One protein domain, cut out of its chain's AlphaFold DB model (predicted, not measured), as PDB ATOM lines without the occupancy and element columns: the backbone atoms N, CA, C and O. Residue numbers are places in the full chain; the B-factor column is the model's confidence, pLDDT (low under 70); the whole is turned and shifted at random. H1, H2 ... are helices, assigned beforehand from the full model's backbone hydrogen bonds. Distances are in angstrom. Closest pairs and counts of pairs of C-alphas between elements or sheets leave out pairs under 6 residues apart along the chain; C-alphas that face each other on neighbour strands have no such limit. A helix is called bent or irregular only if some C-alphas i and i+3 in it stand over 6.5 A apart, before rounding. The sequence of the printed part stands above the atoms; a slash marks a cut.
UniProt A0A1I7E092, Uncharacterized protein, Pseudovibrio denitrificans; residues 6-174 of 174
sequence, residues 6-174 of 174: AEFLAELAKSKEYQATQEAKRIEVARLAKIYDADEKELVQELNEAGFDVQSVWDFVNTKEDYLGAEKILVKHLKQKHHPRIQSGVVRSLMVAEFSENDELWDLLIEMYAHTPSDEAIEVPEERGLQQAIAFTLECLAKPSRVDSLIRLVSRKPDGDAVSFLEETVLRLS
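Overview. This is residues 6 to 174 of the 174 residues of an uncharacterized protein of Pseudovibrio denitrificans (UniProt A0A1I7E092). A bundle of three helical hairpins, H5 with H6, H8 with H9 and H10 with H11, makes the body, and the long helix H2 reaches away from it as an arm, with the small H1 making a corner at the arm's far end. H3 packs on H5 and H4 on H6, while a long loop, residues 116 to 129, joins H8 to H9. The printed part has 169 residues with eleven named helices, H1 to H11 in order, and no named strand; the class is all helix. It is only just loose, close to compact, with a radius of gyration of the C-alphas of 18.8 A and spans of 59 by 40 by 29 A.

Along the chain. H1, residues 6 to 12, begins at C-alpha 6 (-7.169, 4.832, -55.435). H2, residues 16 to 39, is the longest at 34.7 A and ends at C-alpha 39 (-17.822, 13.825, -20.295). H3 is residues 41 to 49, H4 58 to 62, H5 68 to 78 at 15.9 A, H6 84 to 93 at 14.1 A, and H7 97 to 101. H8, residues 103 to 115, spans 18.6 A, H9, 130 to 140, 15.4 A, and H10, 144 to 156, 19.8 A. H11, residues 163 to 173, spans 15.4 A and ends at C-alpha 173 (-17.369, 47.686, -36.049). H5, H7 and H10 are irregular: C-alphas 69 and 72 are 7.4 A apart, 98 and 101 7.2 A, 145 and 148 7.6 A.

Arrangement. H5, H6, H8, H9, H10 and H11 form an up and down bundle, each running against the one before. H6 is the hub, touching four helices. It touches H9 at a shallow tilt of 12 degrees, the same way; their closest C-alphas, Ser 88 and Leu 130, are 4.9 A apart. In its hairpin with H5 the closest, Leu 74 and Val 90, are 6.0 A apart. H6 touches H4, closest C-alphas Val 61 and Ser 93 at 5.3 A, and only just touches H2, only at their ends, with 3 pairs of C-alphas within 8 A, Tyr 36 and Ile 86 closest at 6.8 A. H3 touches H5, Leu 43 and His 77 closest at 6.8 A. H9 touches H11 at 10 degrees, a shallow tilt, Glu 139 and Leu 166 closest at 6.1 A. H7 is near H9, and H1 is close to H2 but not clearly touching. Every O i to N i+4 pair is within hydrogen-bond range in H1, H2, H3, H6, H8, H9 and H11; within range are 5 of 7 such pairs in H5, 7 of 9 in H10, 0 of 1 in H4 and 0 of 1 in H7, while of the O i to N i+3 pairs 2 of 2 are within range in H4 and 1 of 2 in H7.

Size, cuts and confidence. The C-alphas farthest apart, Lys 14 and Ser 145, are 59.7 A apart. Residues 23 to 28 of H2 stand free. The printed part has no cut, the link H8 to H9 is long, and no printed residue is under 70.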
ATOM      1  N   ALA A   6      -6.437   6.029 -55.840       86.00
ATOM      2  CA  ALA A   6      -7.169   4.832 -55.435       86.00
ATOM      3  C   ALA A   6      -6.323   3.550 -55.554       86.00
ATOM      4  O   ALA A   6      -6.333   2.726 -54.642       86.00
ATOM      5  N   GLU A   7      -5.558   3.390 -56.638       87.06
ATOM      6  CA  GLU A   7      -4.652   2.246 -56.822       87.06
ATOM      7  C   GLU A   7      -3.503   2.263 -55.809       87.06
ATOM      8  O   GLU A   7      -3.137   1.213 -55.285       87.06
ATOM      9  N   PHE A   8      -2.979   3.447 -55.487       84.38
ATOM     10  CA  PHE A   8      -1.960   3.625 -54.454       84.38
ATOM     11  C   PHE A   8      -2.500   3.299 -53.052       84.38
ATOM     12  O   PHE A   8      -1.860   2.574 -52.293       84.38
ATOM     13  N   LEU A   9      -3.717   3.746 -52.714       84.81
ATOM     14  CA  LEU A   9      -4.368   3.394 -51.445       84.81
ATOM     15  C   LEU A   9      -4.680   1.894 -51.347       84.81
ATOM     16  O   LEU A   9      -4.511   1.306 -50.280       84.81
ATOM     17  N   ALA A  10      -5.086   1.257 -52.448       84.81
ATOM     18  CA  ALA A  10      -5.328  -0.184 -52.496       84.81
ATOM     19  C   ALA A  10      -4.039  -1.009 -52.334       84.81
ATOM     20  O   ALA A  10      -4.080  -2.129 -51.821       84.81
ATOM     21  N   GLU A  11      -2.896  -0.474 -52.760       85.00
ATOM     22  CA  GLU A  11      -1.582  -1.074 -52.536       85.00
ATOM     23  C   GLU A  11      -1.118  -0.886 -51.085       85.00
ATOM     24  O   GLU A  11      -0.747  -1.863 -50.432       85.00
ATOM     25  N   LEU A  12      -1.257   0.326 -50.535       81.81
ATOM     26  CA  LEU A  12      -0.992   0.613 -49.121       81.81
ATOM     27  C   LEU A  12      -1.839  -0.256 -48.187       81.81
ATOM     28  O   LEU A  12      -1.313  -0.796 -47.219       81.81
ATOM     29  N   ALA A  13      -3.119  -0.469 -48.504       83.44
ATOM     30  CA  ALA A  13      -4.029  -1.297 -47.712       83.44
ATOM     31  C   ALA A  13      -3.568  -2.759 -47.558       83.44
ATOM     32  O   ALA A  13      -3.989  -3.443 -46.623       83.44
ATOM     33  N   LYS A  14      -2.688  -3.249 -48.442       88.50
ATOM     34  CA  LYS A  14      -2.099  -4.596 -48.363       88.50
ATOM     35  C   LYS A  14      -0.862  -4.652 -47.462       88.50
ATOM     36  O   LYS A  14      -0.434  -5.747 -47.098       88.50
ATOM     37  N   SER A  15      -0.286  -3.507 -47.097       90.81
ATOM     38  CA  SER A  15       0.857  -3.441 -46.186       90.81
ATOM     39  C   SER A  15       0.427  -3.720 -44.746       90.81
ATOM     40  O   SER A  15      -0.507  -3.108 -44.225       90.81
ATOM     41  N   LYS A  16       1.167  -4.602 -44.064       90.50
ATOM     42  CA  LYS A  16       0.974  -4.880 -42.632       90.50
ATOM     43  C   LYS A  16       1.182  -3.638 -41.766       90.50
ATOM     44  O   LYS A  16       0.487  -3.472 -40.772       90.50
ATOM     45  N   GLU A  17       2.114  -2.767 -42.147       89.69
ATOM     46  CA  GLU A  17       2.411  -1.526 -41.423       89.69
ATOM     47  C   GLU A  17       1.249  -0.532 -41.513       89.69
ATOM     48  O   GLU A  17       0.840   0.055 -40.508       89.69
ATOM     49  N   TYR A  18       0.648  -0.406 -42.699       86.75
ATOM     50  CA  TYR A  18      -0.543   0.414 -42.886       86.75
ATOM     51  C   TYR A  18      -1.715  -0.132 -42.066       86.75
ATOM     52  O   TYR A  18      -2.343   0.623 -41.330       86.75
ATOM     53  N   GLN A  19      -1.974  -1.441 -42.123       89.44
ATOM     54  CA  GLN A  19      -3.041  -2.076 -41.341       89.44
ATOM     55  C   GLN A  19      -2.841  -1.890 -39.830       89.44
ATOM     56  O   GLN A  19      -3.785  -1.517 -39.139       89.44
ATOM     57  N   ALA A  20      -1.616  -2.076 -39.326       90.94
ATOM     58  CA  ALA A  20      -1.286  -1.847 -37.920       90.94
ATOM     59  C   ALA A  20      -1.498  -0.380 -37.510       90.94
ATOM     60  O   ALA A  20      -2.058  -0.109 -36.450       90.94
ATOM     61  N   THR A  21      -1.119   0.566 -38.373       88.62
ATOM     62  CA  THR A  21      -1.335   2.002 -38.142       88.62
ATOM     63  C   THR A  21      -2.822   2.354 -38.116       88.62
ATOM     64  O   THR A  21      -3.258   3.121 -37.259       88.62
ATOM     65  N   GLN A  22      -3.617   1.802 -39.036       90.00
ATOM     66  CA  GLN A  22      -5.066   2.013 -39.050       90.00
ATOM     67  C   GLN A  22      -5.724   1.422 -37.806       90.00
ATOM     68  O   GLN A  22      -6.576   2.072 -37.207       90.00
ATOM     69  N   GLU A  23      -5.312   0.230 -37.377       92.75
ATOM     70  CA  GLU A  23      -5.863  -0.386 -36.172       92.75
ATOM     71  C   GLU A  23      -5.510   0.406 -34.910       92.75
ATOM     72  O   GLU A  23      -6.395   0.684 -34.105       92.75
ATOM     73  N   ALA A  24      -4.263   0.869 -34.773       91.00
ATOM     74  CA  ALA A  24      -3.865   1.741 -33.668       91.00
ATOM     75  C   ALA A  24      -4.701   3.032 -33.627       91.00
ATOM     76  O   ALA A  24      -5.203   3.412 -32.570       91.00
ATOM     77  N   LYS A  25      -4.933   3.665 -34.787       89.75
ATOM     78  CA  LYS A  25      -5.818   4.835 -34.900       89.75
ATOM     79  C   LYS A  25      -7.257   4.512 -34.506       89.75
ATOM     80  O   LYS A  25      -7.874   5.290 -33.790       89.75
ATOM     81  N   ARG A  26      -7.802   3.372 -34.942       92.19
ATOM     82  CA  ARG A  26      -9.166   2.945 -34.583       92.19
ATOM     83  C   ARG A  26      -9.316   2.715 -33.083       92.19
ATOM     84  O   ARG A  26     -10.324   3.126 -32.517       92.19
ATOM     85  N   ILE A  27      -8.325   2.083 -32.453       93.81
ATOM     86  CA  ILE A  27      -8.296   1.869 -31.001       93.81
ATOM     87  C   ILE A  27      -8.295   3.214 -30.274       93.81
ATOM     88  O   ILE A  27      -9.087   3.400 -29.352       93.81
ATOM     89  N   GLU A  28      -7.462   4.156 -30.713       91.50
ATOM     90  CA  GLU A  28      -7.368   5.469 -30.077       91.50
ATOM     91  C   GLU A  28      -8.645   6.297 -30.251       91.50
ATOM     92  O   GLU A  28      -9.174   6.831 -29.279       91.50
ATOM     93  N   VAL A  29      -9.224   6.311 -31.455       90.81
ATOM     94  CA  VAL A  29     -10.521   6.958 -31.711       90.81
ATOM     95  C   VAL A  29     -11.616   6.359 -30.827       90.81
ATOM     96  O   VAL A  29     -12.381   7.100 -30.215       90.81
ATOM     97  N   ALA A  30     -11.680   5.031 -30.699       93.88
ATOM     98  CA  ALA A  30     -12.661   4.373 -29.836       93.88
ATOM     99  C   ALA A  30     -12.428   4.661 -28.341       93.88
ATOM    100  O   ALA A  30     -13.383   4.703 -27.563       93.88
ATOM    101  N   ARG A  31     -11.170   4.848 -27.924       95.00
ATOM    102  CA  ARG A  31     -10.813   5.238 -26.556       95.00
ATOM    103  C   ARG A  31     -11.288   6.656 -26.253       95.00
ATOM    104  O   ARG A  31     -11.927   6.861 -25.225       95.00
ATOM    105  N   LEU A  32     -11.000   7.603 -27.143       94.31
ATOM    106  CA  LEU A  32     -11.405   9.002 -27.005       94.31
ATOM    107  C   LEU A  32     -12.922   9.164 -27.058       94.31
ATOM    108  O   LEU A  32     -13.467   9.870 -26.219       94.31
ATOM    109  N   ALA A  33     -13.608   8.444 -27.951       94.38
ATOM    110  CA  ALA A  33     -15.070   8.449 -28.018       94.38
ATOM    111  C   ALA A  33     -15.699   8.128 -26.654       94.38
ATOM    112  O   ALA A  33     -16.500   8.900 -26.153       94.38
ATOM    113  N   LYS A  34     -15.228   7.078 -25.966       96.75
ATOM    114  CA  LYS A  34     -15.725   6.733 -24.619       96.75
ATOM    115  C   LYS A  34     -15.480   7.817 -23.570       96.75
ATOM    116  O   LYS A  34     -16.252   7.922 -22.623       96.75
ATOM    117  N   ILE A  35     -14.377   8.558 -23.687       96.31
ATOM    118  CA  ILE A  35     -14.072   9.674 -22.781       96.31
ATOM    119  C   ILE A  35     -15.047  10.816 -23.042       96.31
ATOM    120  O   ILE A  35     -15.594  11.366 -22.092       96.31
ATOM    121  N   TYR A  36     -15.286  11.136 -24.311       97.38
ATOM    122  CA  TYR A  36     -16.192  12.202 -24.726       97.38
ATOM    123  C   TYR A  36     -17.635  11.884 -24.348       97.38
ATOM    124  O   TYR A  36     -18.250  12.693 -23.663       97.38
ATOM    125  N   ASP A  37     -18.112  10.674 -24.648       97.44
ATOM    126  CA  ASP A  37     -19.452  10.204 -24.279       97.44
ATOM    127  C   ASP A  37     -19.690  10.296 -22.763       97.44
ATOM    128  O   ASP A  37     -20.785  10.619 -22.307       97.44
ATOM    129  N   ALA A  38     -18.666   9.989 -21.957       98.06
ATOM    130  CA  ALA A  38     -18.756  10.084 -20.506       98.06
ATOM    131  C   ALA A  38     -18.757  11.539 -20.009       98.06
ATOM    132  O   ALA A  38     -19.462  11.843 -19.049       98.06
ATOM    133  N   ASP A  39     -17.975  12.411 -20.647       98.31
ATOM    134  CA  ASP A  39     -17.822  13.825 -20.295       98.31
ATOM    135  C   ASP A  39     -19.065  14.657 -20.644       98.31
ATOM    136  O   ASP A  39     -19.518  15.462 -19.833       98.31
ATOM    137  N   GLU A  40     -19.669  14.433 -21.815       98.19
ATOM    138  CA  GLU A  40     -20.856  15.178 -22.258       98.19
ATOM    139  C   GLU A  40     -22.186  14.564 -21.803       98.19
ATOM    140  O   GLU A  40     -23.252  15.096 -22.105       98.19
ATOM    141  N   LYS A  41     -22.150  13.462 -21.046       98.25
ATOM    142  CA  LYS A  41     -23.350  12.708 -20.663       98.25
ATOM    143  C   LYS A  41     -24.420  13.564 -19.978       98.25
ATOM    144  O   LYS A  41     -25.596  13.440 -20.309       98.25
ATOM    145  N   GLU A  42     -24.024  14.389 -19.006       98.44
ATOM    146  CA  GLU A  42     -24.953  15.268 -18.274       98.44
ATOM    147  C   GLU A  42     -25.555  16.320 -19.210       98.44
ATOM    148  O   GLU A  42     -26.770  16.494 -19.233       98.44
ATOM    149  N   LEU A  43     -24.722  16.936 -20.056       98.50
ATOM    150  CA  LEU A  43     -25.155  17.903 -21.062       98.50
ATOM    151  C   LEU A  43     -26.192  17.299 -22.014       98.50
ATOM    152  O   LEU A  43     -27.264  17.866 -22.208       98.50
ATOM    153  N   VAL A  44     -25.894  16.133 -22.589       98.50
ATOM    154  CA  VAL A  44     -26.802  15.444 -23.514       98.50
ATOM    155  C   VAL A  44     -28.108  15.078 -22.814       98.50
ATOM    156  O   VAL A  44     -29.179  15.262 -23.392       98.50
ATOM    157  N   GLN A  45     -28.054  14.608 -21.566       98.50
ATOM    158  CA  GLN A  45     -29.259  14.313 -20.795       98.50
ATOM    159  C   GLN A  45     -30.127  15.565 -20.600       98.50
ATOM    160  O   GLN A  45     -31.321  15.515 -20.885       98.50
ATOM    161  N   GLU A  46     -29.544  16.686 -20.172       98.50
ATOM    162  CA  GLU A  46     -30.282  17.939 -19.963       98.50
ATOM    163  C   GLU A  46     -30.895  18.484 -21.257       98.50
ATOM    164  O   GLU A  46     -32.032  18.957 -21.253       98.50
ATOM    165  N   LEU A  47     -30.176  18.381 -22.377       98.25
ATOM    166  CA  LEU A  47     -30.690  18.770 -23.691       98.25
ATOM    167  C   LEU A  47     -31.883  17.901 -24.113       98.25
ATOM    168  O   LEU A  47     -32.909  18.436 -24.536       98.25
ATOM    169  N   ASN A  48     -31.797  16.581 -23.930       98.00
ATOM    170  CA  ASN A  48     -32.902  15.667 -24.227       98.00
ATOM    171  C   ASN A  48     -34.120  15.921 -23.329       98.00
ATOM    172  O   ASN A  48     -35.252  15.942 -23.810       98.00
ATOM    173  N   GLU A  49     -33.911  16.174 -22.035       98.12
ATOM    174  CA  GLU A  49     -34.985  16.530 -21.097       98.12
ATOM    175  C   GLU A  49     -35.664  17.861 -21.463       98.12
ATOM    176  O   GLU A  49     -36.863  18.029 -21.230       98.12
ATOM    177  N   ALA A  50     -34.927  18.785 -22.087       97.31
ATOM    178  CA  ALA A  50     -35.455  20.035 -22.630       97.31
ATOM    179  C   ALA A  50     -36.137  19.884 -24.007       97.31
ATOM    180  O   ALA A  50     -36.702  20.855 -24.511       97.31
ATOM    181  N   GLY A  51     -36.135  18.680 -24.592       96.50
ATOM    182  CA  GLY A  51     -36.817  18.360 -25.847       96.50
ATOM    183  C   GLY A  51     -35.938  18.389 -27.101       96.50
ATOM    184  O   GLY A  51     -36.485  18.341 -28.200       96.50
ATOM    185  N   PHE A  52     -34.612  18.460 -26.960       96.19
ATOM    186  CA  PHE A  52     -33.671  18.382 -28.082       96.19
ATOM    187  C   PHE A  52     -33.200  16.936 -28.290       96.19
ATOM    188  O   PHE A  52     -32.531  16.382 -27.422       96.19
ATOM    189  N   ASP A  53     -33.526  16.332 -29.436       94.69
ATOM    190  CA  ASP A  53     -33.096  14.967 -29.781       94.69
ATOM    191  C   ASP A  53     -31.647  14.977 -30.284       94.69
ATOM    192  O   ASP A  53     -31.374  15.146 -31.472       94.69
ATOM    193  N   VAL A  54     -30.707  14.859 -29.345       96.25
ATOM    194  CA  VAL A  54     -29.266  14.859 -29.622       96.25
ATOM    195  C   VAL A  54     -28.581  13.681 -28.948       96.25
ATOM    196  O   VAL A  54     -28.941  13.267 -27.844       96.25
ATOM    197  N   GLN A  55     -27.563  13.149 -29.613       96.50
ATOM    198  CA  GLN A  55     -26.662  12.125 -29.088       96.50
ATOM    199  C   GLN A  55     -25.334  12.728 -28.620       96.50
ATOM    200  O   GLN A  55     -24.657  12.139 -27.783       96.50
ATOM    201  N   SER A  56     -24.971  13.900 -29.143       97.06
ATOM    202  CA  SER A  56     -23.785  14.665 -28.763       97.06
ATOM    203  C   SER A  56     -24.050  16.159 -28.936       97.06
ATOM    204  O   SER A  56     -24.840  16.561 -29.790       97.06
ATOM    205  N   VAL A  57     -23.329  17.016 -28.208       96.88
ATOM    206  CA  VAL A  57     -23.366  18.468 -28.462       96.88
ATOM    207  C   VAL A  57     -22.950  18.808 -29.900       96.88
ATOM    208  O   VAL A  57     -23.372  19.815 -30.464       96.88
ATOM    209  N   TRP A  58     -22.157  17.942 -30.538       96.62
ATOM    210  CA  TRP A  58     -21.753  18.090 -31.936       96.62
ATOM    211  C   TRP A  58     -22.914  17.993 -32.934       96.62
ATOM    212  O   TRP A  58     -22.751  18.428 -34.079       96.62
ATOM    213  N   ASP A  59     -24.078  17.492 -32.522       96.19
ATOM    214  CA  ASP A  59     -25.272  17.456 -33.366       96.19
ATOM    215  C   ASP A  59     -25.813  18.873 -33.624       96.19
ATOM    216  O   ASP A  59     -26.227  19.174 -34.744       96.19
ATOM    217  N   PHE A  60     -25.690  19.799 -32.664       95.06
ATOM    218  CA  PHE A  60     -26.072  21.208 -32.853       95.06
ATOM    219  C   PHE A  60     -25.174  21.964 -33.834       95.06
ATOM    220  O   PHE A  60     -25.639  22.847 -34.552       95.06
ATOM    221  N   VAL A  61     -23.897  21.593 -33.934       90.56
ATOM    222  CA  VAL A  61     -22.962  22.231 -34.879       90.56
ATOM    223  C   VAL A  61     -23.317  21.896 -36.333       90.56
ATOM    224  O   VAL A  61     -23.006  22.661 -37.243       90.56
ATOM    225  N   ASN A  62     -23.964  20.750 -36.563       81.56
ATOM    226  CA  ASN A  62     -24.279  20.246 -37.901       81.56
ATOM    227  C   ASN A  62     -25.767  20.338 -38.259       81.56
ATOM    228  O   ASN A  62     -26.136  20.062 -39.407       81.56
ATOM    229  N   THR A  63     -26.627  20.691 -37.304       87.38
ATOM    230  CA  THR A  63     -28.067  20.752 -37.535       87.38
ATOM    231  C   THR A  63     -28.479  22.034 -38.254       87.38
ATOM    232  O   THR A  63     -27.820  23.070 -38.191       87.38
ATOM    233  N   LYS A  64     -29.603  21.946 -38.965       82.00
ATOM    234  CA  LYS A  64     -30.336  23.102 -39.504       82.00
ATOM    235  C   LYS A  64     -31.580  23.422 -38.679       82.00
ATOM    236  O   LYS A  64     -32.325  24.330 -39.035       82.00
ATOM    237  N   GLU A  65     -31.848  22.612 -37.662       85.31
ATOM    238  CA  GLU A  65     -32.991  22.775 -36.778       85.31
ATOM    239  C   GLU A  65     -32.751  23.930 -35.808       85.31
ATOM    240  O   GLU A  65     -31.612  24.261 -35.484       85.31
ATOM    241  N   ASP A  66     -33.839  24.557 -35.368       87.50
ATOM    242  CA  ASP A  66     -33.789  25.625 -34.377       87.50
ATOM    243  C   ASP A  66     -33.577  25.027 -32.981       87.50
ATOM    244  O   ASP A  66     -34.366  24.202 -32.515       87.50
ATOM    245  N   TYR A  67     -32.515  25.465 -32.311       92.81
ATOM    246  CA  TYR A  67     -32.196  25.102 -30.934       92.81
ATOM    247  C   TYR A  67     -31.925  26.331 -30.059       92.81
ATOM    248  O   TYR A  67     -31.255  26.228 -29.031       92.81
ATOM    249  N   LEU A  68     -32.485  27.499 -30.397       93.62
ATOM    250  CA  LEU A  68     -32.307  28.731 -29.613       93.62
ATOM    251  C   LEU A  68     -32.688  28.554 -28.132       93.62
ATOM    252  O   LEU A  68     -32.079  29.152 -27.249       93.62
ATOM    253  N   GLY A  69     -33.649  27.673 -27.834       95.56
ATOM    254  CA  GLY A  69     -34.035  27.330 -26.461       95.56
ATOM    255  C   GLY A  69     -32.951  26.619 -25.631       95.56
ATOM    256  O   GLY A  69     -33.068  26.576 -24.406       95.56
ATOM    257  N   ALA A  70     -31.899  26.085 -26.259       97.12
ATOM    258  CA  ALA A  70     -30.810  25.366 -25.594       97.12
ATOM    259  C   ALA A  70     -29.763  26.297 -24.958       97.12
ATOM    260  O   ALA A  70     -28.942  25.835 -24.163       97.12
ATOM    261  N   GLU A  71     -29.792  27.601 -25.268       97.12
ATOM    262  CA  GLU A  71     -28.764  28.581 -24.887       97.12
ATOM    263  C   GLU A  71     -28.367  28.486 -23.408       97.12
ATOM    264  O   GLU A  71     -27.192  28.344 -23.075       97.12
ATOM    265  N   LYS A  72     -29.351  28.497 -22.500       97.75
ATOM    266  CA  LYS A  72     -29.096  28.476 -21.051       97.75
ATOM    267  C   LYS A  72     -28.393  27.201 -20.588       97.75
ATOM    268  O   LYS A  72     -27.572  27.267 -19.674       97.75
ATOM    269  N   ILE A  73     -28.706  26.061 -21.204       98.44
ATOM    270  CA  ILE A  73     -28.074  24.773 -20.898       98.44
ATOM    271  C   ILE A  73     -26.627  24.805 -21.398       98.44
ATOM    272  O   ILE A  73     -25.701  24.537 -20.636       98.44
ATOM    273  N   LEU A  74     -26.403  25.246 -22.636       98.25
ATOM    274  CA  LEU A  74     -25.061  25.358 -23.213       98.25
ATOM    275  C   LEU A  74     -24.166  26.329 -22.418       98.25
ATOM    276  O   LEU A  74     -23.040  25.980 -22.068       98.25
ATOM    277  N   VAL A  75     -24.674  27.508 -22.039       98.19
ATOM    278  CA  VAL A  75     -23.949  28.488 -21.204       98.19
ATOM    279  C   VAL A  75     -23.633  27.922 -19.818       98.19
ATOM    280  O   VAL A  75     -22.539  28.143 -19.295       98.19
ATOM    281  N   LYS A  76     -24.555  27.162 -19.213       98.19
ATOM    282  CA  LYS A  76     -24.293  26.452 -17.953       98.19
ATOM    283  C   LYS A  76     -23.121  25.479 -18.113       98.19
ATOM    284  O   LYS A  76     -22.223  25.490 -17.271       98.19
ATOM    285  N   HIS A  77     -23.103  24.685 -19.180       98.00
ATOM    286  CA  HIS A  77     -22.048  23.700 -19.425       98.00
ATOM    287  C   HIS A  77     -20.703  24.321 -19.826       98.00
ATOM    288  O   HIS A  77     -19.665  23.762 -19.484       98.00
ATOM    289  N   LEU A  78     -20.667  25.521 -20.416       96.69
ATOM    290  CA  LEU A  78     -19.400  26.248 -20.616       96.69
ATOM    291  C   LEU A  78     -18.659  26.549 -19.305       96.69
ATOM    292  O   LEU A  78     -17.432  26.610 -19.290       96.69
ATOM    293  N   LYS A  79     -19.389  26.733 -18.201       95.62
ATOM    294  CA  LYS A  79     -18.803  26.993 -16.876       95.62
ATOM    295  C   LYS A  79     -18.319  25.725 -16.177       95.62
ATOM    296  O   LYS A  79     -17.677  25.808 -15.130       95.62
ATOM    297  N   GLN A  80     -18.658  24.558 -16.714       96.00
ATOM    298  CA  GLN A  80     -18.223  23.276 -16.189       96.00
ATOM    299  C   GLN A  80     -16.884  22.868 -16.810       96.00
ATOM    300  O   GLN A  80     -16.498  23.287 -17.906       96.00
ATOM    301  N   LYS A  81     -16.146  22.027 -16.083       94.44
ATOM    302  CA  LYS A  81     -14.914  21.443 -16.606       94.44
ATOM    303  C   LYS A  81     -15.279  20.282 -17.525       94.44
ATOM    304  O   LYS A  81     -15.651  19.224 -17.033       94.44
ATOM    305  N   HIS A  82     -15.092  20.492 -18.820       97.06
ATOM    306  CA  HIS A  82     -15.219  19.474 -19.855       97.06
ATOM    307  C   HIS A  82     -13.878  19.267 -20.560       97.06
ATOM    308  O   HIS A  82     -12.970  20.099 -20.467       97.06
ATOM    309  N   HIS A  83     -13.750  18.162 -21.286       96.88
ATOM    310  CA  HIS A  83     -12.647  17.954 -22.213       96.88
ATOM    311  C   HIS A  83     -12.629  19.086 -23.264       96.88
ATOM    312  O   HIS A  83     -13.704  19.470 -23.737       96.88
ATOM    313  N   PRO A  84     -11.460  19.604 -23.704       96.56
ATOM    314  CA  PRO A  84     -11.390  20.707 -24.674       96.56
ATOM    315  C   PRO A  84     -12.200  20.458 -25.953       96.56
ATOM    316  O   PRO A  84     -12.856  21.358 -26.477       96.56
ATOM    317  N   ARG A  85     -12.235  19.200 -26.412       96.44
ATOM    318  CA  ARG A  85     -13.097  18.752 -27.516       96.44
ATOM    319  C   ARG A  85     -14.587  18.987 -27.243       96.44
ATOM    320  O   ARG A  85     -15.272  19.479 -28.128       96.44
ATOM    321  N   ILE A  86     -15.098  18.648 -26.061       97.88
ATOM    322  CA  ILE A  86     -16.509  18.873 -25.715       97.88
ATOM    323  C   ILE A  86     -16.777  20.367 -25.531       97.88
ATOM    324  O   ILE A  86     -17.719  20.882 -26.129       97.88
ATOM    325  N   GLN A  87     -15.893  21.098 -24.839       98.00
ATOM    326  CA  GLN A  87     -16.003  22.560 -24.725       98.00
ATOM    327  C   GLN A  87     -16.063  23.239 -26.097       98.00
ATOM    328  O   GLN A  87     -16.888  24.121 -26.305       98.00
ATOM    329  N   SER A  88     -15.250  22.798 -27.062       97.81
ATOM    330  CA  SER A  88     -15.270  23.328 -28.432       97.81
ATOM    331  C   SER A  88     -16.619  23.090 -29.120       97.81
ATOM    332  O   SER A  88     -17.106  23.971 -29.826       97.81
ATOM    333  N   GLY A  89     -17.246  21.933 -28.890       97.69
ATOM    334  CA  GLY A  89     -18.586  21.628 -29.396       97.69
ATOM    335  C   GLY A  89     -19.657  22.536 -28.790       97.69
ATOM    336  O   GLY A  89     -20.462  23.105 -29.527       97.69
ATOM    337  N   VAL A  90     -19.613  22.754 -27.469       98.38
ATOM    338  CA  VAL A  90     -20.515  23.685 -26.768       98.38
ATOM    339  C   VAL A  90     -20.343  25.112 -27.295       98.38
ATOM    340  O   VAL A  90     -21.323  25.742 -27.680       98.38
ATOM    341  N   VAL A  91     -19.102  25.604 -27.376       98.44
ATOM    342  CA  VAL A  91     -18.784  26.946 -27.893       98.44
ATOM    343  C   VAL A  91     -19.304  27.124 -29.320       98.44
ATOM    344  O   VAL A  91     -19.992  28.099 -29.598       98.44
ATOM    345  N   ARG A  92     -19.053  26.164 -30.219       97.88
ATOM    346  CA  ARG A  92     -19.533  26.238 -31.611       97.88
ATOM    347  C   ARG A  92     -21.052  26.189 -31.723       97.88
ATOM    348  O   ARG A  92     -21.598  26.819 -32.618       97.88
ATOM    349  N   SER A  93     -21.723  25.486 -30.818       97.50
ATOM    350  CA  SER A  93     -23.188  25.486 -30.746       97.50
ATOM    351  C   SER A  93     -23.740  26.834 -30.265       97.50
ATOM    352  O   SER A  93     -24.886  27.162 -30.521       97.50
ATOM    353  N   LEU A  94     -22.933  27.654 -29.589       97.75
ATOM    354  CA  LEU A  94     -23.300  29.010 -29.164       97.75
ATOM    355  C   LEU A  94     -22.949  30.089 -30.203       97.75
ATOM    356  O   LEU A  94     -23.197  31.271 -29.971       97.75
ATOM    357  N   MET A  95     -22.400  29.708 -31.358       96.56
ATOM    358  CA  MET A  95     -22.087  30.609 -32.471       96.56
ATOM    359  C   MET A  95     -23.350  30.913 -33.293       96.56
ATOM    360  O   MET A  95     -23.464  30.551 -34.464       96.56
ATOM    361  N   VAL A  96     -24.321  31.558 -32.647       95.38
ATOM    362  CA  VAL A  96     -25.634  31.903 -33.205       95.38
ATOM    363  C   VAL A  96     -25.897  33.382 -32.927       95.38
ATOM    364  O   VAL A  96     -25.880  33.812 -31.775       95.38
ATOM    365  N   ALA A  97     -26.109  34.181 -33.975       95.19
ATOM    366  CA  ALA A  97     -26.146  35.645 -33.878       95.19
ATOM    367  C   ALA A  97     -27.252  36.164 -32.939       95.19
ATOM    368  O   ALA A  97     -27.105  37.214 -32.309       95.19
ATOM    369  N   GLU A  98     -28.344  35.417 -32.801       95.62
ATOM    370  CA  GLU A  98     -29.452  35.675 -31.884       95.62
ATOM    371  C   GLU A  98     -29.007  35.713 -30.410       95.62
ATOM    372  O   GLU A  98     -29.640  36.394 -29.605       95.62
ATOM    373  N   PHE A  99     -27.883  35.080 -30.056       96.69
ATOM    374  CA  PHE A  99     -27.295  35.131 -28.710       96.69
ATOM    375  C   PHE A  99     -26.416  36.376 -28.473       96.69
ATOM    376  O   PHE A  99     -25.823  36.541 -27.406       96.69
ATOM    377  N   SER A 100     -26.328  37.304 -29.434       96.62
ATOM    378  CA  SER A 100     -25.508  38.527 -29.318       96.62
ATOM    379  C   SER A 100     -25.980  39.504 -28.233       96.62
ATOM    380  O   SER A 100     -25.222  40.384 -27.826       96.62
ATOM    381  N   GLU A 101     -27.195  39.344 -27.706       96.31
ATOM    382  CA  GLU A 101     -27.698  40.125 -26.568       96.31
ATOM    383  C   GLU A 101     -27.347  39.518 -25.200       96.31
ATOM    384  O   GLU A 101     -27.596  40.141 -24.171       96.31
ATOM    385  N   ASN A 102     -26.717  38.342 -25.163       97.44
ATOM    386  CA  ASN A 102     -26.299  37.706 -23.921       97.44
ATOM    387  C   ASN A 102     -24.919  38.219 -23.474       97.44
ATOM    388  O   ASN A 102     -23.886  37.843 -24.034       97.44
ATOM    389  N   ASP A 103     -24.896  39.121 -22.491       97.38
ATOM    390  CA  ASP A 103     -23.653  39.695 -21.951       97.38
ATOM    391  C   ASP A 103     -22.871  38.709 -21.074       97.38
ATOM    392  O   ASP A 103     -21.644  38.716 -21.084       97.38
ATOM    393  N   GLU A 104     -23.560  37.796 -20.390       97.38
ATOM    394  CA  GLU A 104     -22.912  36.752 -19.592       97.38
ATOM    395  C   GLU A 104     -22.117  35.780 -20.473       97.38
ATOM    396  O   GLU A 104     -20.973  35.447 -20.158       97.38
ATOM    397  N   LEU A 105     -22.702  35.350 -21.595       98.31
ATOM    398  CA  LEU A 105     -22.015  34.532 -22.594       98.31
ATOM    399  C   LEU A 105     -20.805  35.272 -23.170       98.31
ATOM    400  O   LEU A 105     -19.731  34.689 -23.300       98.31
ATOM    401  N   TRP A 106     -20.967  36.554 -23.497       98.56
ATOM    402  CA  TRP A 106     -19.878  37.366 -24.027       98.56
ATOM    403  C   TRP A 106     -18.687  37.430 -23.074       98.56
ATOM    404  O   TRP A 106     -17.568  37.092 -23.462       98.56
ATOM    405  N   ASP A 107     -18.928  37.821 -21.822       98.19
ATOM    406  CA  ASP A 107     -17.874  37.965 -20.820       98.19
ATOM    407  C   ASP A 107     -17.171  36.628 -20.557       98.19
ATOM    408  O   ASP A 107     -15.938  36.579 -20.478       98.19
ATOM    409  N   LEU A 108     -17.935  35.531 -20.523       98.19
ATOM    410  CA  LEU A 108     -17.395  34.183 -20.388       98.19
ATOM    411  C   LEU A 108     -16.466  33.825 -21.556       98.19
ATOM    412  O   LEU A 108     -15.364  33.332 -21.329       98.19
ATOM    413  N   LEU A 109     -16.859  34.103 -22.801       98.62
ATOM    414  CA  LEU A 109     -16.032  33.820 -23.979       98.62
ATOM    415  C   LEU A 109     -14.760  34.679 -24.017       98.62
ATOM    416  O   LEU A 109     -13.694  34.162 -24.353       98.62
ATOM    417  N   ILE A 110     -14.833  35.960 -23.631       98.50
ATOM    418  CA  ILE A 110     -13.651  36.831 -23.504       98.50
ATOM    419  C   ILE A 110     -12.660  36.234 -22.497       98.50
ATOM    420  O   ILE A 110     -11.460  36.130 -22.782       98.50
ATOM    421  N   GLU A 111     -13.148  35.824 -21.324       97.81
ATOM    422  CA  GLU A 111     -12.320  35.209 -20.290       97.81
ATOM    423  C   GLU A 111     -11.728  33.877 -20.764       97.81
ATOM    424  O   GLU A 111     -10.519  33.656 -20.633       97.81
ATOM    425  N   MET A 112     -12.545  33.008 -21.360       97.75
ATOM    426  CA  MET A 112     -12.106  31.715 -21.878       97.75
ATOM    427  C   MET A 112     -11.041  31.878 -22.965       97.75
ATOM    428  O   MET A 112     -10.011  31.206 -22.902       97.75
ATOM    429  N   TYR A 113     -11.212  32.795 -23.925       98.38
ATOM    430  CA  TYR A 113     -10.213  33.044 -24.971       98.38
ATOM    431  C   TYR A 113      -8.867  33.459 -24.369       98.38
ATOM    432  O   TYR A 113      -7.809  32.928 -24.731       98.38
ATOM    433  N   ALA A 114      -8.904  34.377 -23.397       96.56
ATOM    434  CA  ALA A 114      -7.711  34.883 -22.733       96.56
ATOM    435  C   ALA A 114      -6.910  33.770 -22.034       96.56
ATOM    436  O   ALA A 114      -5.677  33.816 -22.060       96.56
ATOM    437  N   HIS A 115      -7.576  32.749 -21.486       95.62
ATOM    438  CA  HIS A 115      -6.939  31.669 -20.719       95.62
ATOM    439  C   HIS A 115      -6.704  30.368 -21.496       95.62
ATOM    440  O   HIS A 115      -5.864  29.570 -21.086       95.62
ATOM    441  N   THR A 116      -7.385  30.150 -22.620       96.38
ATOM    442  CA  THR A 116      -7.176  28.950 -23.445       96.38
ATOM    443  C   THR A 116      -5.795  29.025 -24.121       96.38
ATOM    444  O   THR A 116      -5.448  30.086 -24.643       96.38
ATOM    445  N   PRO A 117      -4.952  27.982 -24.100       95.81
ATOM    446  CA  PRO A 117      -3.703  27.974 -24.869       95.81
ATOM    447  C   PRO A 117      -3.979  27.994 -26.381       95.81
ATOM    448  O   PRO A 117      -5.051  27.568 -26.808       95.81
ATOM    449  N   SER A 118      -3.038  28.509 -27.174       96.25
ATOM    450  CA  SER A 118      -3.098  28.381 -28.635       96.25
ATOM    451  C   SER A 118      -2.777  26.951 -29.065       96.25
ATOM    452  O   SER A 118      -2.107  26.211 -28.338       96.25
ATOM    453  N   ASP A 119      -3.201  26.569 -30.264       96.25
ATOM    454  CA  ASP A 119      -2.973  25.238 -30.826       96.25
ATOM    455  C   ASP A 119      -1.486  24.875 -30.904       96.25
ATOM    456  O   ASP A 119      -1.115  23.721 -30.673       96.25
ATOM    457  N   GLU A 120      -0.624  25.860 -31.171       94.88
ATOM    458  CA  GLU A 120       0.833  25.689 -31.181       94.88
ATOM    459  C   GLU A 120       1.398  25.306 -29.805       94.88
ATOM    460  O   GLU A 120       2.387  24.577 -29.726       94.88
ATOM    461  N   ALA A 121       0.764  25.761 -28.722       94.94
ATOM    462  CA  ALA A 121       1.174  25.474 -27.351       94.94
ATOM    463  C   ALA A 121       0.622  24.139 -26.814       94.94
ATOM    464  O   ALA A 121       0.977  23.734 -25.705       94.94
ATOM    465  N   ILE A 122      -0.245  23.456 -27.568       96.00
ATOM    466  CA  ILE A 122      -0.891  22.208 -27.154       96.00
ATOM    467  C   ILE A 122      -0.179  21.018 -27.804       96.00
ATOM    468  O   ILE A 122      -0.191  20.847 -29.026       96.00
ATOM    469  N   GLU A 123       0.400  20.142 -26.983       95.81
ATOM    470  CA  GLU A 123       1.087  18.934 -27.458       95.81
ATOM    471  C   GLU A 123       0.120  17.884 -28.016       95.81
ATOM    472  O   GLU A 123       0.422  17.264 -29.036       95.81
ATOM    473  N   VAL A 124      -1.039  17.702 -27.372       93.19
ATOM    474  CA  VAL A 124      -2.045  16.685 -27.714       93.19
ATOM    475  C   VAL A 124      -2.963  17.211 -28.824       93.19
ATOM    476  O   VAL A 124      -3.782  18.094 -28.563       93.19
ATOM    477  N   PRO A 125      -2.875  16.704 -30.069       91.81
ATOM    478  CA  PRO A 125      -3.639  17.259 -31.189       91.81
ATOM    479  C   PRO A 125      -5.158  17.250 -30.981       91.81
ATOM    480  O   PRO A 125      -5.853  18.116 -31.502       91.81
ATOM    481  N   GLU A 126      -5.685  16.296 -30.218       91.12
ATOM    482  CA  GLU A 126      -7.114  16.137 -29.944       91.12
ATOM    483  C   GLU A 126      -7.672  17.165 -28.945       91.12
ATOM    484  O   GLU A 126      -8.892  17.318 -28.839       91.12
ATOM    485  N   GLU A 127      -6.796  17.888 -28.243       93.31
ATOM    486  CA  GLU A 127      -7.148  18.976 -27.321       93.31
ATOM    487  C   GLU A 127      -7.119  20.363 -27.990       93.31
ATOM    488  O   GLU A 127      -7.513  21.356 -27.376       93.31
ATOM    489  N   ARG A 128      -6.692  20.438 -29.257       96.25
ATOM    490  CA  ARG A 128      -6.609  21.672 -30.052       96.25
ATOM    491  C   ARG A 128      -7.974  22.160 -30.553       96.25
ATOM    492  O   ARG A 128      -8.959  21.423 -30.610       96.25
ATOM    493  N   GLY A 129      -8.020  23.422 -30.968       96.25
ATOM    494  CA  GLY A 129      -9.119  24.065 -31.684       96.25
ATOM    495  C   GLY A 129     -10.134  24.791 -30.800       96.25
ATOM    496  O   GLY A 129     -11.063  25.409 -31.325       96.25
ATOM    497  N   LEU A 130      -9.990  24.740 -29.471       98.00
ATOM    498  CA  LEU A 130     -10.897  25.437 -28.555       98.00
ATOM    499  C   LEU A 130     -10.750  26.959 -28.664       98.00
ATOM    500  O   LEU A 130     -11.756  27.651 -28.798       98.00
ATOM    501  N   GLN A 131      -9.523  27.488 -28.663       98.06
ATOM    502  CA  GLN A 131      -9.301  28.936 -28.745       98.06
ATOM    503  C   GLN A 131      -9.856  29.523 -30.046       98.06
ATOM    504  O   GLN A 131     -10.578  30.520 -30.008       98.06
ATOM    505  N   GLN A 132      -9.605  28.854 -31.174       98.19
ATOM    506  CA  GLN A 132     -10.178  29.228 -32.464       98.19
ATOM    507  C   GLN A 132     -11.717  29.197 -32.448       98.19
ATOM    508  O   GLN A 132     -12.358  30.115 -32.953       98.19
ATOM    509  N   ALA A 133     -12.330  28.161 -31.861       98.38
ATOM    510  CA  ALA A 133     -13.786  28.094 -31.735       98.38
ATOM    511  C   ALA A 133     -14.348  29.285 -30.940       98.38
ATOM    512  O   ALA A 133     -15.373  29.852 -31.325       98.38
ATOM    513  N   ILE A 134     -13.660  29.695 -29.870       98.69
ATOM    514  CA  ILE A 134     -14.043  30.863 -29.073       98.69
ATOM    515  C   ILE A 134     -13.913  32.148 -29.898       98.69
ATOM    516  O   ILE A 134     -14.837  32.956 -29.872       98.69
ATOM    517  N   ALA A 135     -12.832  32.326 -30.667       98.56
ATOM    518  CA  ALA A 135     -12.665  33.491 -31.540       98.56
ATOM    519  C   ALA A 135     -13.816  33.634 -32.545       98.56
ATOM    520  O   ALA A 135     -14.416  34.701 -32.626       98.56
ATOM    521  N   PHE A 136     -14.177  32.566 -33.259       98.50
ATOM    522  CA  PHE A 136     -15.288  32.618 -34.220       98.50
ATOM    523  C   PHE A 136     -16.640  32.869 -33.547       98.50
ATOM    524  O   PHE A 136     -17.492  33.574 -34.085       98.50
ATOM    525  N   THR A 137     -16.827  32.355 -32.333       98.56
ATOM    526  CA  THR A 137     -18.037  32.642 -31.557       98.56
ATOM    527  C   THR A 137     -18.079  34.115 -31.146       98.56
ATOM    528  O   THR A 137     -19.092  34.775 -31.345       98.56
ATOM    529  N   LEU A 138     -16.969  34.680 -30.659       98.69
ATOM    530  CA  LEU A 138     -16.860  36.113 -30.367       98.69
ATOM    531  C   LEU A 138     -17.096  36.973 -31.613       98.69
ATOM    532  O   LEU A 138     -17.793  37.978 -31.527       98.69
ATOM    533  N   GLU A 139     -16.562  36.580 -32.768       98.31
ATOM    534  CA  GLU A 139     -16.782  37.260 -34.047       98.31
ATOM    535  C   GLU A 139     -18.275  37.314 -34.415       98.31
ATOM    536  O   GLU A 139     -18.805  38.380 -34.735       98.31
ATOM    537  N   CYS A 140     -18.961  36.172 -34.303       97.56
ATOM    538  CA  CYS A 140     -20.389  36.024 -34.580       97.56
ATOM    539  C   CYS A 140     -21.260  36.871 -33.639       97.56
ATOM    540  O   CYS A 140     -22.222  37.500 -34.076       97.56
ATOM    541  N   LEU A 141     -20.903  36.923 -32.351       98.19
ATOM    542  CA  LEU A 141     -21.654  37.643 -31.316       98.19
ATOM    543  C   LEU A 141     -21.249  39.123 -31.173       98.19
ATOM    544  O   LEU A 141     -21.771  39.828 -30.299       98.19
ATOM    545  N   ALA A 142     -20.294  39.599 -31.976       98.06
ATOM    546  CA  ALA A 142     -19.771  40.952 -31.880       98.06
ATOM    547  C   ALA A 142     -20.782  41.995 -32.380       98.06
ATOM    548  O   ALA A 142     -21.349  41.892 -33.468       98.06
ATOM    549  N   LYS A 143     -20.938  43.067 -31.601       97.44
ATOM    550  CA  LYS A 143     -21.758  44.245 -31.925       97.44
ATOM    551  C   LYS A 143     -21.006  45.534 -31.571       97.44
ATOM    552  O   LYS A 143     -20.069  45.467 -30.772       97.44
ATOM    553  N   PRO A 144     -21.407  46.710 -32.100       97.50
ATOM    554  CA  PRO A 144     -20.688  47.967 -31.870       97.50
ATOM    555  C   PRO A 144     -20.423  48.281 -30.391       97.50
ATOM    556  O   PRO A 144     -19.345  48.741 -30.035       97.50
ATOM    557  N   SER A 145     -21.356  47.945 -29.493       97.12
ATOM    558  CA  SER A 145     -21.193  48.175 -28.050       97.12
ATOM    559  C   SER A 145     -20.108  47.319 -27.380       97.12
ATOM    560  O   SER A 145     -19.793  47.548 -26.215       97.12
ATOM    561  N   ARG A 146     -19.543  46.324 -28.077       97.56
ATOM    562  CA  ARG A 146     -18.560  45.362 -27.550       97.56
ATOM    563  C   ARG A 146     -17.148  45.555 -28.113       97.56
ATOM    564  O   ARG A 146     -16.220  44.898 -27.638       97.56
ATOM    565  N   VAL A 147     -16.958  46.470 -29.065       97.25
ATOM    566  CA  VAL A 147     -15.678  46.699 -29.768       97.25
ATOM    567  C   VAL A 147     -14.522  46.962 -28.809       97.25
ATOM    568  O   VAL A 147     -13.469  46.340 -28.932       97.25
ATOM    569  N   ASP A 148     -14.735  47.788 -27.786       97.81
ATOM    570  CA  ASP A 148     -13.705  48.103 -26.792       97.81
ATOM    571  C   ASP A 148     -13.168  46.859 -26.068       97.81
ATOM    572  O   ASP A 148     -11.991  46.795 -25.706       97.81
ATOM    573  N   SER A 149     -14.026  45.861 -25.833       97.38
ATOM    574  CA  SER A 149     -13.611  44.610 -25.197       97.38
ATOM    575  C   SER A 149     -12.767  43.744 -26.135       97.38
ATOM    576  O   SER A 149     -11.769  43.182 -25.687       97.38
ATOM    577  N   LEU A 150     -13.082  43.730 -27.436       97.62
ATOM    578  CA  LEU A 150     -12.271  43.059 -28.452       97.62
ATOM    579  C   LEU A 150     -10.911  43.737 -28.626       97.62
ATOM    580  O   LEU A 150      -9.902  43.040 -28.618       97.62
ATOM    581  N   ILE A 151     -10.854  45.075 -28.676       97.94
ATOM    582  CA  ILE A 151      -9.590  45.834 -28.736       97.94
ATOM    583  C   ILE A 151      -8.672  45.437 -27.573       97.94
ATOM    584  O   ILE A 151      -7.484  45.164 -27.765       97.94
ATOM    585  N   ARG A 152      -9.222  45.366 -26.354       97.81
ATOM    586  CA  ARG A 152      -8.464  44.925 -25.176       97.81
ATOM    587  C   ARG A 152      -8.017  43.469 -25.289       97.81
ATOM    588  O   ARG A 152      -6.893  43.163 -24.895       97.81
ATOM    589  N   LEU A 153      -8.872  42.587 -25.805       97.75
ATOM    590  CA  LEU A 153      -8.570  41.166 -25.956       97.75
ATOM    591  C   LEU A 153      -7.422  40.928 -26.943       97.75
ATOM    592  O   LEU A 153      -6.442  40.289 -26.563       97.75
ATOM    593  N   VAL A 154      -7.507  41.479 -28.159       96.88
ATOM    594  CA  VAL A 154      -6.469  41.311 -29.195       96.88
ATOM    595  C   VAL A 154      -5.138  41.913 -28.744       96.88
ATOM    596  O   VAL A 154      -4.096  41.290 -28.899       96.88
ATOM    597  N   SER A 155      -5.173  43.055 -28.045       95.94
ATOM    598  CA  SER A 155      -3.966  43.676 -27.479       95.94
ATOM    599  C   SER A 155      -3.310  42.819 -26.391       95.94
ATOM    600  O   SER A 155      -2.090  42.824 -26.241       95.94
ATOM    601  N   ARG A 156      -4.108  42.091 -25.597       94.88
ATOM    602  CA  ARG A 156      -3.613  41.205 -24.531       94.88
ATOM    603  C   ARG A 156      -3.097  39.875 -25.080       94.88
ATOM    604  O   ARG A 156      -2.253  39.255 -24.436       94.88
ATOM    605  N   LYS A 157      -3.630  39.421 -26.214       94.00
ATOM    606  CA  LYS A 157      -3.336  38.110 -26.794       94.00
ATOM    607  C   LYS A 157      -3.121  38.195 -28.313       94.00
ATOM    608  O   LYS A 157      -3.925  37.640 -29.063       94.00
ATOM    609  N   PRO A 158      -2.043  38.870 -28.755       93.25
ATOM    610  CA  PRO A 158      -1.783  39.123 -30.172       93.25
ATOM    611  C   PRO A 158      -1.404  37.864 -30.962       93.25
ATOM    612  O   PRO A 158      -1.539  37.862 -32.175       93.25
ATOM    613  N   ASP A 159      -0.974  36.796 -30.285       93.50
ATOM    614  CA  ASP A 159      -0.575  35.524 -30.909       93.50
ATOM    615  C   ASP A 159      -1.634  34.417 -30.709       93.50
ATOM    616  O   ASP A 159      -1.328  33.228 -30.770       93.50
ATOM    617  N   GLY A 160      -2.875  34.787 -30.368       95.25
ATOM    618  CA  GLY A 160      -3.960  33.823 -30.163       95.25
ATOM    619  C   GLY A 160      -4.503  33.249 -31.474       95.25
ATOM    620  O   GLY A 160      -4.493  33.915 -32.513       95.25
ATOM    621  N   ASP A 161      -5.034  32.027 -31.428       97.44
ATOM    622  CA  ASP A 161      -5.610  31.404 -32.621       97.44
ATOM    623  C   ASP A 161      -6.780  32.226 -33.169       97.44
ATOM    624  O   ASP A 161      -7.703  32.588 -32.439       97.44
ATOM    625  N   ALA A 162      -6.764  32.472 -34.482       97.25
ATOM    626  CA  ALA A 162      -7.764  33.279 -35.185       97.25
ATOM    627  C   ALA A 162      -7.904  34.731 -34.673       97.25
ATOM    628  O   ALA A 162      -8.901  35.393 -34.966       97.25
ATOM    629  N   VAL A 163      -6.885  35.276 -33.995       97.06
ATOM    630  CA  VAL A 163      -6.848  36.689 -33.576       97.06
ATOM    631  C   VAL A 163      -7.051  37.664 -34.741       97.06
ATOM    632  O   VAL A 163      -7.745  38.661 -34.573       97.06
ATOM    633  N   SER A 164      -6.562  37.338 -35.942       97.00
ATOM    634  CA  SER A 164      -6.739  38.169 -37.141       97.00
ATOM    635  C   SER A 164      -8.214  38.403 -37.492       97.00
ATOM    636  O   SER A 164      -8.585  39.495 -37.904       97.00
ATOM    637  N   PHE A 165      -9.088  37.416 -37.264       96.94
ATOM    638  CA  PHE A 165     -10.534  37.565 -37.485       96.94
ATOM    639  C   PHE A 165     -11.174  38.510 -36.458       96.94
ATOM    640  O   PHE A 165     -12.101  39.264 -36.771       96.94
ATOM    641  N   LEU A 166     -10.658  38.513 -35.224       97.81
ATOM    642  CA  LEU A 166     -11.082  39.459 -34.192       97.81
ATOM    643  C   LEU A 166     -10.613  40.883 -34.523       97.81
ATOM    644  O   LEU A 166     -11.378  41.828 -34.342       97.81
ATOM    645  N   GLU A 167      -9.400  41.046 -35.055       97.94
ATOM    646  CA  GLU A 167      -8.881  42.336 -35.533       97.94
ATOM    647  C   GLU A 167      -9.710  42.885 -36.702       97.94
ATOM    648  O   GLU A 167     -10.131  44.043 -36.675       97.94
ATOM    649  N   GLU A 168     -10.028  42.050 -37.694       97.75
ATOM    650  CA  GLU A 168     -10.929  42.410 -38.797       97.75
ATOM    651  C   GLU A 168     -12.317  42.818 -38.285       97.75
ATOM    652  O   GLU A 168     -12.912  43.786 -38.766       97.75
ATOM    653  N   THR A 169     -12.822  42.132 -37.258       97.50
ATOM    654  CA  THR A 169     -14.094  42.471 -36.610       97.50
ATOM    655  C   THR A 169     -14.044  43.811 -35.884       97.50
ATOM    656  O   THR A 169     -14.995  44.585 -35.992       97.50
ATOM    657  N   VAL A 170     -12.944  44.130 -35.196       97.69
ATOM    658  CA  VAL A 170     -12.730  45.459 -34.605       97.69
ATOM    659  C   VAL A 170     -12.790  46.532 -35.688       97.69
ATOM    660  O   VAL A 170     -13.518  47.509 -35.524       97.69
ATOM    661  N   LEU A 171     -12.096  46.335 -36.814       96.94
ATOM    662  CA  LEU A 171     -12.091  47.289 -37.928       96.94
ATOM    663  C   LEU A 171     -13.476  47.466 -38.558       96.94
ATOM    664  O   LEU A 171     -13.837  48.573 -38.941       96.94
ATOM    665  N   ARG A 172     -14.257  46.388 -38.661       97.12
ATOM    666  CA  ARG A 172     -15.616  46.403 -39.220       97.12
ATOM    667  C   ARG A 172     -16.624  47.149 -38.340       97.12
ATOM    668  O   ARG A 172     -17.620  47.646 -38.861       97.12
ATOM    669  N   LEU A 173     -16.419  47.149 -37.027       95.62
ATOM    670  CA  LEU A 173     -17.369  47.686 -36.049       95.62
ATOM    671  C   LEU A 173     -16.965  49.055 -35.468       95.62
ATOM    672  O   LEU A 173     -17.767  49.632 -34.731       95.62
ATOM    673  N   SER A 174     -15.755  49.538 -35.769       88.38
ATOM    674  CA  SER A 174     -15.257  50.880 -35.410       88.38
ATOM    675  C   SER A 174     -15.725  51.942 -36.402       88.38
ATOM    676  O   SER A 174     -16.007  53.073 -35.948       88.38
TER     677      SER A 174